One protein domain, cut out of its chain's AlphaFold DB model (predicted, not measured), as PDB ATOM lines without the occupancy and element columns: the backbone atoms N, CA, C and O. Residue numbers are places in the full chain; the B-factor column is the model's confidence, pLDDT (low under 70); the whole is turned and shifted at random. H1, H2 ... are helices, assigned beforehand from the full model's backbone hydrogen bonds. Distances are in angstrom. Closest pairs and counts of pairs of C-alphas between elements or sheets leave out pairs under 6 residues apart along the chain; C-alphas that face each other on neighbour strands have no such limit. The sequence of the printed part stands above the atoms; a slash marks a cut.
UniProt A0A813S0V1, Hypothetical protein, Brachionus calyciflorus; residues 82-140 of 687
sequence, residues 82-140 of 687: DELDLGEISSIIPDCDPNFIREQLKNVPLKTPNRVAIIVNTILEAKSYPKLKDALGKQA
ATOM      1  N   ASP A  82     203.742 207.966 226.107       69.62
ATOM      2  CA  ASP A  82     202.768 206.892 226.341       69.62
ATOM      3  C   ASP A  82     203.037 206.111 227.643       69.62
ATOM      4  O   ASP A  82     202.087 205.611 228.236       69.62
ATOM      5  N   GLU A  83     204.282 206.010 228.129       71.88
ATOM      6  CA  GLU A  83     204.574 205.459 229.469       71.88
ATOM      7  C   GLU A  83     204.237 206.465 230.580       71.88
ATOM      8  O   GLU A  83     203.727 206.063 231.628       71.88
ATOM      9  N   LEU A  84     204.473 207.767 230.360       70.81
ATOM     10  CA  LEU A  84     204.087 208.811 231.319       70.81
ATOM     11  C   LEU A  84     202.564 208.927 231.444       70.81
ATOM     12  O   LEU A  84     202.040 208.792 232.550       70.81
ATOM     13  N   ASP A  85     201.847 209.081 230.326       76.44
ATOM     14  CA  ASP A  85     200.383 209.129 230.312       76.44
ATOM     15  C   ASP A  85     199.786 207.836 230.899       76.44
ATOM     16  O   ASP A  85     198.821 207.886 231.662       76.44
ATOM     17  N   LEU A  86     200.369 206.665 230.605       78.88
ATOM     18  CA  LEU A  86     199.964 205.401 231.228       78.88
ATOM     19  C   LEU A  86     200.156 205.427 232.748       78.88
ATOM     20  O   LEU A  86     199.278 204.950 233.468       78.88
ATOM     21  N   GLY A  87     201.279 205.957 233.236       69.88
ATOM     22  CA  GLY A  87     201.555 206.128 234.661       69.88
ATOM     23  C   GLY A  87     200.530 207.035 235.342       69.88
ATOM     24  O   GLY A  87     199.965 206.656 236.370       69.88
ATOM     25  N   GLU A  88     200.219 208.183 234.737       76.69
ATOM     26  CA  GLU A  88     199.209 209.113 235.250       76.69
ATOM     27  C   GLU A  88     197.808 208.489 235.253       76.69
ATOM     28  O   GLU A  88     197.164 208.442 236.305       76.69
ATOM     29  N   ILE A  89     197.350 207.918 234.133       77.06
ATOM     30  CA  ILE A  89     196.034 207.259 234.040       77.06
ATOM     31  C   ILE A  89     195.941 206.082 235.030       77.06
ATOM     32  O   ILE A  89     194.910 205.915 235.683       77.06
ATOM     33  N   SER A  90     197.017 205.306 235.210       79.06
ATOM     34  CA  SER A  90     197.067 204.204 236.189       79.06
ATOM     35  C   SER A  90     197.073 204.694 237.642       79.06
ATOM     36  O   SER A  90     196.638 203.962 238.527       79.06
ATOM     37  N   SER A  91     197.527 205.922 237.911       75.94
ATOM     38  CA  SER A  91     197.414 206.541 239.240       75.94
ATOM     39  C   SER A  91     195.984 207.015 239.544       75.94
ATOM     40  O   SER A  91     195.544 206.952 240.691       75.94
ATOM     41  N   ILE A  92     195.243 207.431 238.509       81.19
ATOM     42  CA  ILE A  92     193.865 207.935 238.607       81.19
ATOM     43  C   ILE A  92     192.847 206.780 238.646       81.19
ATOM     44  O   ILE A  92     191.878 206.842 239.404       81.19
ATOM     45  N   ILE A  93     193.062 205.711 237.866       80.94
ATOM     46  CA  ILE A  93     192.193 204.520 237.809       80.94
ATOM     47  C   ILE A  93     193.013 203.236 238.087       80.94
ATOM     48  O   ILE A  93     193.198 202.404 237.195       80.94
ATOM     49  N   PRO A  94     193.494 203.028 239.331       79.38
ATOM     50  CA  PRO A  94     194.450 201.965 239.676       79.38
ATOM     51  C   PRO A  94     193.898 200.533 239.621       79.38
ATOM     52  O   PRO A  94     194.649 199.580 239.832       79.38
ATOM     53  N   ASP A  95     192.602 200.346 239.356       83.44
ATOM     54  CA  ASP A  95     192.004 199.026 239.143       83.44
ATOM     55  C   ASP A  95     191.646 198.729 237.675       83.44
ATOM     56  O   ASP A  95     191.068 197.675 237.408       83.44
ATOM     57  N   CYS A  96     192.022 199.595 236.724       81.38
ATOM     58  CA  CYS A  96     191.892 199.378 235.276       81.38
ATOM     59  C   CYS A  96     193.057 198.534 234.709       81.38
ATOM     60  O   CYS A  96     194.157 198.544 235.250       81.38
ATOM     61  N   ASP A  97     192.831 197.783 233.626       82.38
ATOM     62  CA  ASP A  97     193.872 197.001 232.938       82.38
ATOM     63  C   ASP A  97     194.870 197.913 232.180       82.38
ATOM     64  O   ASP A  97     194.471 198.576 231.216       82.38
ATOM     65  N   PRO A  98     196.178 197.918 232.523       80.62
ATOM     66  CA  PRO A  98     197.186 198.725 231.831       80.62
ATOM     67  C   PRO A  98     197.299 198.434 230.329       80.62
ATOM     68  O   PRO A  98     197.680 199.314 229.561       80.62
ATOM     69  N   ASN A  99     196.944 197.226 229.880       81.50
ATOM     70  CA  ASN A  99     196.944 196.884 228.455       81.50
ATOM     71  C   ASN A  99     195.818 197.610 227.706       81.50
ATOM     72  O   ASN A  99     196.025 198.071 226.586       81.50
ATOM     73  N   PHE A 100     194.655 197.765 228.345       82.94
ATOM     74  CA  PHE A 100     193.532 198.530 227.806       82.94
ATOM     75  C   PHE A 100     193.833 200.034 227.799       82.94
ATOM     76  O   PHE A 100     193.517 200.712 226.826       82.94
ATOM     77  N   ILE A 101     194.522 200.558 228.820       80.69
ATOM     78  CA  ILE A 101     194.991 201.956 228.813       80.69
ATOM     79  C   ILE A 101     195.981 202.189 227.656       80.69
ATOM     80  O   ILE A 101     195.811 203.139 226.894       80.69
ATOM     81  N   ARG A 102     196.953 201.285 227.443       82.81
ATOM     82  CA  ARG A 102     197.870 201.321 226.279       82.81
ATOM     83  C   ARG A 102     197.147 201.221 224.927       82.81
ATOM     84  O   ARG A 102     197.663 201.715 223.929       82.81
ATOM     85  N   GLU A 103     195.980 200.583 224.869       82.50
ATOM     86  CA  GLU A 103     195.131 200.552 223.672       82.50
ATOM     87  C   GLU A 103     194.410 201.894 223.457       82.50
ATOM     88  O   GLU A 103     194.439 202.425 222.350       82.50
ATOM     89  N   GLN A 104     193.856 202.509 224.511       82.19
ATOM     90  CA  GLN A 104     193.234 203.837 224.404       82.19
ATOM     91  C   GLN A 104     194.243 204.946 224.076       82.19
ATOM     92  O   GLN A 104     193.925 205.841 223.294       82.19
ATOM     93  N   LEU A 105     195.477 204.863 224.585       80.50
ATOM     94  CA  LEU A 105     196.552 205.805 224.244       80.50
ATOM     95  C   LEU A 105     196.887 205.791 222.746       80.50
ATOM     96  O   LEU A 105     197.053 206.854 222.151       80.50
ATOM     97  N   LYS A 106     196.884 204.619 222.099       82.69
ATOM     98  CA  LYS A 106     197.076 204.500 220.639       82.69
ATOM     99  C   LYS A 106     195.942 205.126 219.824       82.69
ATOM    100  O   LYS A 106     196.171 205.538 218.690       82.69
ATOM    101  N   ASN A 107     194.739 205.213 220.393       80.62
ATOM    102  CA  ASN A 107     193.566 205.791 219.734       80.62
ATOM    103  C   ASN A 107     193.517 207.330 219.826       80.62
ATOM    104  O   ASN A 107     192.736 207.950 219.104       80.62
ATOM    105  N   VAL A 108     194.332 207.961 220.685       79.19
ATOM    106  CA  VAL A 108     194.353 209.421 220.895       79.19
ATOM    107  C   VAL A 108     195.746 209.988 220.584       79.19
ATOM    108  O   VAL A 108     196.703 209.641 221.279       79.19
ATOM    109  N   PRO A 109     195.904 210.884 219.588       79.50
ATOM    110  CA  PRO A 109     197.210 211.410 219.192       79.50
ATOM    111  C   PRO A 109     198.003 212.088 220.321       79.50
ATOM    112  O   PRO A 109     197.461 212.853 221.114       79.50
ATOM    113  N   LEU A 110     199.326 211.894 220.311       72.56
ATOM    114  CA  LEU A 110     200.287 212.471 221.268       72.56
ATOM    115  C   LEU A 110     200.213 214.003 221.418       72.56
ATOM    116  O   LEU A 110     200.576 214.538 222.458       72.56
ATOM    117  N   LYS A 111     199.754 214.726 220.386       71.94
ATOM    118  CA  LYS A 111     199.658 216.201 220.384       71.94
ATOM    119  C   LYS A 111     198.304 216.739 220.873       71.94
ATOM    120  O   LYS A 111     198.060 217.940 220.769       71.94
ATOM    121  N   THR A 112     197.407 215.885 221.366       74.75
ATOM    122  CA  THR A 112     196.084 216.305 221.846       74.75
ATOM    123  C   THR A 112     196.187 216.962 223.232       74.75
ATOM    124  O   THR A 112     196.651 216.316 224.171       74.75
ATOM    125  N   PRO A 113     195.734 218.219 223.419       69.06
ATOM    126  CA  PRO A 113     195.744 218.855 224.735       69.06
ATOM    127  C   PRO A 113     194.827 218.100 225.707       69.06
ATOM    128  O   PRO A 113     193.730 217.682 225.339       69.06
ATOM    129  N   ASN A 114     195.269 217.946 226.959       74.81
ATOM    130  CA  ASN A 114     194.563 217.214 228.020       74.81
ATOM    131  C   ASN A 114     194.283 215.721 227.705       74.81
ATOM    132  O   ASN A 114     193.305 215.161 228.205       74.81
ATOM    133  N   ARG A 115     195.148 215.064 226.911       77.75
ATOM    134  CA  ARG A 115     195.074 213.641 226.505       77.75
ATOM    135  C   ARG A 115     194.694 212.683 227.643       77.75
ATOM    136  O   ARG A 115     193.697 211.972 227.521       77.75
ATOM    137  N   VAL A 116     195.415 212.734 228.768       79.00
ATOM    138  CA  VAL A 116     195.140 211.945 229.989       79.00
ATOM    139  C   VAL A 116     193.699 212.124 230.477       79.00
ATOM    140  O   VAL A 116     192.990 211.140 230.677       79.00
ATOM    141  N   ALA A 117     193.222 213.366 230.608       78.56
ATOM    142  CA  ALA A 117     191.874 213.658 231.102       78.56
ATOM    143  C   ALA A 117     190.770 213.197 230.129       78.56
ATOM    144  O   ALA A 117     189.732 212.703 230.569       78.56
ATOM    145  N   ILE A 118     190.997 213.304 228.815       80.81
ATOM    146  CA  ILE A 118     190.069 212.804 227.784       80.81
ATOM    147  C   ILE A 118     189.933 211.278 227.880       80.81
ATOM    148  O   ILE A 118     188.818 210.754 227.857       80.81
ATOM    149  N   ILE A 119     191.052 210.562 228.027       81.12
ATOM    150  CA  ILE A 119     191.064 209.098 228.149       81.12
ATOM    151  C   ILE A 119     190.423 208.659 229.473       81.12
ATOM    152  O   ILE A 119     189.553 207.790 229.458       81.12
ATOM    153  N   VAL A 120     190.764 209.296 230.601       81.75
ATOM    154  CA  VAL A 120     190.136 209.043 231.914       81.75
ATOM    155  C   VAL A 120     188.618 209.218 231.847       81.75
ATOM    156  O   VAL A 120     187.888 208.308 232.242       81.75
ATOM    157  N   ASN A 121     188.126 210.333 231.300       81.88
ATOM    158  CA  ASN A 121     186.686 210.573 231.183       81.88
ATOM    159  C   ASN A 121     186.017 209.533 230.276       81.88
ATOM    160  O   ASN A 121     184.994 208.973 230.655       81.88
ATOM    161  N   THR A 122     186.636 209.181 229.146       82.12
ATOM    162  CA  THR A 122     186.120 208.155 228.221       82.12
ATOM    163  C   THR A 122     186.020 206.776 228.891       82.12
ATOM    164  O   THR A 122     185.021 206.073 228.731       82.12
ATOM    165  N   ILE A 123     187.019 206.393 229.696       81.69
ATOM    166  CA  ILE A 123     187.021 205.143 230.474       81.69
ATOM    167  C   ILE A 123     185.899 205.145 231.528       81.69
ATOM    168  O   ILE A 123     185.230 204.127 231.716       81.69
ATOM    169  N   LEU A 124     185.660 206.274 232.203       80.44
ATOM    170  CA  LEU A 124     184.626 206.401 233.237       80.44
ATOM    171  C   LEU A 124     183.201 206.474 232.648       80.44
ATOM    172  O   LEU A 124     182.287 205.824 233.163       80.44
ATOM    173  N   GLU A 125     183.007 207.199 231.544       81.38
ATOM    174  CA  GLU A 125     181.724 207.334 230.840       81.38
ATOM    175  C   GLU A 125     181.239 206.015 230.218       81.38
ATOM    176  O   GLU A 125     180.031 205.775 230.148       81.38
ATOM    177  N   ALA A 126     182.160 205.118 229.850       72.44
ATOM    178  CA  ALA A 126     181.851 203.789 229.316       72.44
ATOM    179  C   ALA A 126     181.125 202.852 230.311       72.44
ATOM    180  O   ALA A 126     180.658 201.786 229.910       72.44
ATOM    181  N   LYS A 127     181.018 203.222 231.600       60.75
ATOM    182  CA  LYS A 127     180.355 202.490 232.711       60.75
ATOM    183  C   LYS A 127     180.919 201.105 233.060       60.75
ATOM    184  O   LYS A 127     180.686 200.630 234.172       60.75
ATOM    185  N   SER A 128     181.682 200.466 232.178       73.69
ATOM    186  CA  SER A 128     182.436 199.241 232.457       73.69
ATOM    187  C   SER A 128     183.710 199.169 231.616       73.69
ATOM    188  O   SER A 128     183.635 199.127 230.390       73.69
ATOM    189  N   TYR A 129     184.861 199.078 232.280       79.50
ATOM    190  CA  TYR A 129     186.180 198.871 231.676       79.50
ATOM    191  C   TYR A 129     186.837 197.584 232.214       79.50
ATOM    192  O   TYR A 129     186.472 197.126 233.306       79.50
ATOM    193  N   PRO A 130     187.799 196.978 231.490       81.00
ATOM    194  CA  PRO A 130     188.536 195.807 231.965       81.00
ATOM    195  C   PRO A 130     189.328 196.125 233.238       81.00
ATOM    196  O   PRO A 130     190.004 197.152 233.304       81.00
ATOM    197  N   LYS A 131     189.264 195.247 234.248       84.00
ATOM    198  CA  LYS A 131     189.941 195.463 235.534       84.00
ATOM    199  C   LYS A 131     191.283 194.744 235.636       84.00
ATOM    200  O   LYS A 131     191.404 193.583 235.242       84.00
ATOM    201  N   LEU A 132     192.252 195.392 236.286       79.31
ATOM    202  CA  LEU A 132     193.597 194.878 236.571       79.31
ATOM    203  C   LEU A 132     193.562 193.488 237.219       79.31
ATOM    204  O   LEU A 132     194.310 192.600 236.826       79.31
ATOM    205  N   LYS A 133     192.657 193.264 238.179       72.75
ATOM    206  CA  LYS A 133     192.506 191.963 238.851       72.75
ATOM    207  C   LYS A 133     192.129 190.837 237.881       72.75
ATOM    208  O   LYS A 133     192.636 189.724 238.009       72.75
ATOM    209  N   ASP A 134     191.272 191.126 236.907       76.69
ATOM    210  CA  ASP A 134     190.813 190.146 235.923       76.69
ATOM    211  C   ASP A 134     191.861 189.940 234.821       76.69
ATOM    212  O   ASP A 134     192.043 188.818 234.347       76.69
ATOM    213  N   ALA A 135     192.608 190.990 234.468       71.75
ATOM    214  CA  ALA A 135     193.773 190.922 233.588       71.75
ATOM    215  C   ALA A 135     194.899 190.068 234.195       71.75
ATOM    216  O   ALA A 135     195.355 189.112 233.568       71.75
ATOM    217  N   LEU A 136     195.273 190.321 235.455       70.38
ATOM    218  CA  LEU A 136     196.223 189.500 236.212       70.38
ATOM    219  C   LEU A 136     195.718 188.059 236.376       70.38
ATOM    220  O   LEU A 136     196.503 187.123 236.253       70.38
ATOM    221  N   GLY A 137     194.413 187.852 236.578       66.25
ATOM    222  CA  GLY A 137     193.801 186.521 236.600       66.25
ATOM    223  C   GLY A 137     193.926 185.775 235.264       66.25
ATOM    224  O   GLY A 137     194.271 184.592 235.249       66.25
ATOM    225  N   LYS A 138     193.701 186.460 234.134       68.31
ATOM    226  CA  LYS A 138     193.913 185.918 232.780       68.31
ATOM    227  C   LYS A 138     195.391 185.625 232.513       68.31
ATOM    228  O   LYS A 138     195.703 184.545 232.019       68.31
ATOM    229  N   GLN A 139     196.299 186.528 232.883       66.75
ATOM    230  CA  GLN A 139     197.734 186.332 232.684       66.75
ATOM    231  C   GLN A 139     198.282 185.212 233.578       66.75
ATOM    232  O   GLN A 139     199.057 184.391 233.107       66.75
ATOM    233  N   ALA A 140     197.829 185.087 234.829       61.91
ATOM    234  CA  ALA A 140     198.196 183.971 235.702       61.91
ATOM    235  C   ALA A 140     197.689 182.620 235.164       61.91
ATOM    236  O   ALA A 140     198.424 181.632 235.202       61.91
TER     237      ALA A 140
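AT A GLANCE: This is residues 82 to 140 of the 687 residues of the protein "Hypothetical protein" of Brachionus calyciflorus (UniProt A0A813S0V1). Three short helices, H1, H2 and H3, make a small cluster at steep angles to one another, their centres set in a triangle, with H1 packed on both H2 and H3. The fourth helix, H4, lies beyond this cluster at one end of the long axis, near the first residue of H2 and touching no helix, while the link from H2 to H3 turns at the other end, round Pro 113. The printed part has 59 residues with four named helices, H1, H2, H3 and H4 in that order, and no named strand; the class is all helix. It is compact, with a radius of gyration of the C-alphas of 11.2 A, yet elongated in outline, spanning 36 by 23 by 19 A.

IN THESE COORDINATES: H1 runs from Asp 82, whose C-alpha is at (202.768, 206.892, 226.341), to Ile 92, and is 15.2 A long from first to last C-alpha. H2 holds residues 98 to 107 and is 14.5 A long. H3 holds residues 115 to 125, is 15.4 A long, and begins with C-alpha 115 at (195.074, 213.641, 226.505). H4 holds residues 132 to 140, is 11.9 A long, and ends with C-alpha 140 at (198.196, 183.971, 235.702).

HOW THE PARTS SIT: H1 and H2 touch, the closest C-alphas being those of Leu 86 and Ile 101, 6.5 A apart. They run opposite ways at a steep tilt of 57 degrees. H1 also touches H3, with the C-alphas of Asp 85 and Val 116 closest at 6.0 A. These two run the same way at a steep tilt of 45 degrees. H2 and H3 are close but not clearly touching; their closest C-alphas, those of Gln 104 and Ile 119, are 6.8 A apart, and the helices run opposite ways at a steep tilt of 66 degrees. H2 and H4 are also close but not clearly touching, with the C-alphas of Pro 98 and Leu 132 closest at 7.1 A. Their lines are only just about perpendicular, at 70.4 degrees. H4 is apart from H1 and from H3. In H1, H3 and H4 every O i to N i+4 pair is within hydrogen-bond range; in H2, 5 of 6 are.

THE WHOLE: The two C-alphas farthest apart are those of Pro 113 and Ala 140, at 36.6 A. The printed part has no cut. The link from H1 to H2 is tight, with 5 residues; those from H2 to H3 and from H3 to H4 are short, with 7 and 6 residues. The mean pLDDT of the printed part is 77.0, and it is under 70 at residues 82, 87, 113 and 127 and at residues 137 to 140, which belong to H4.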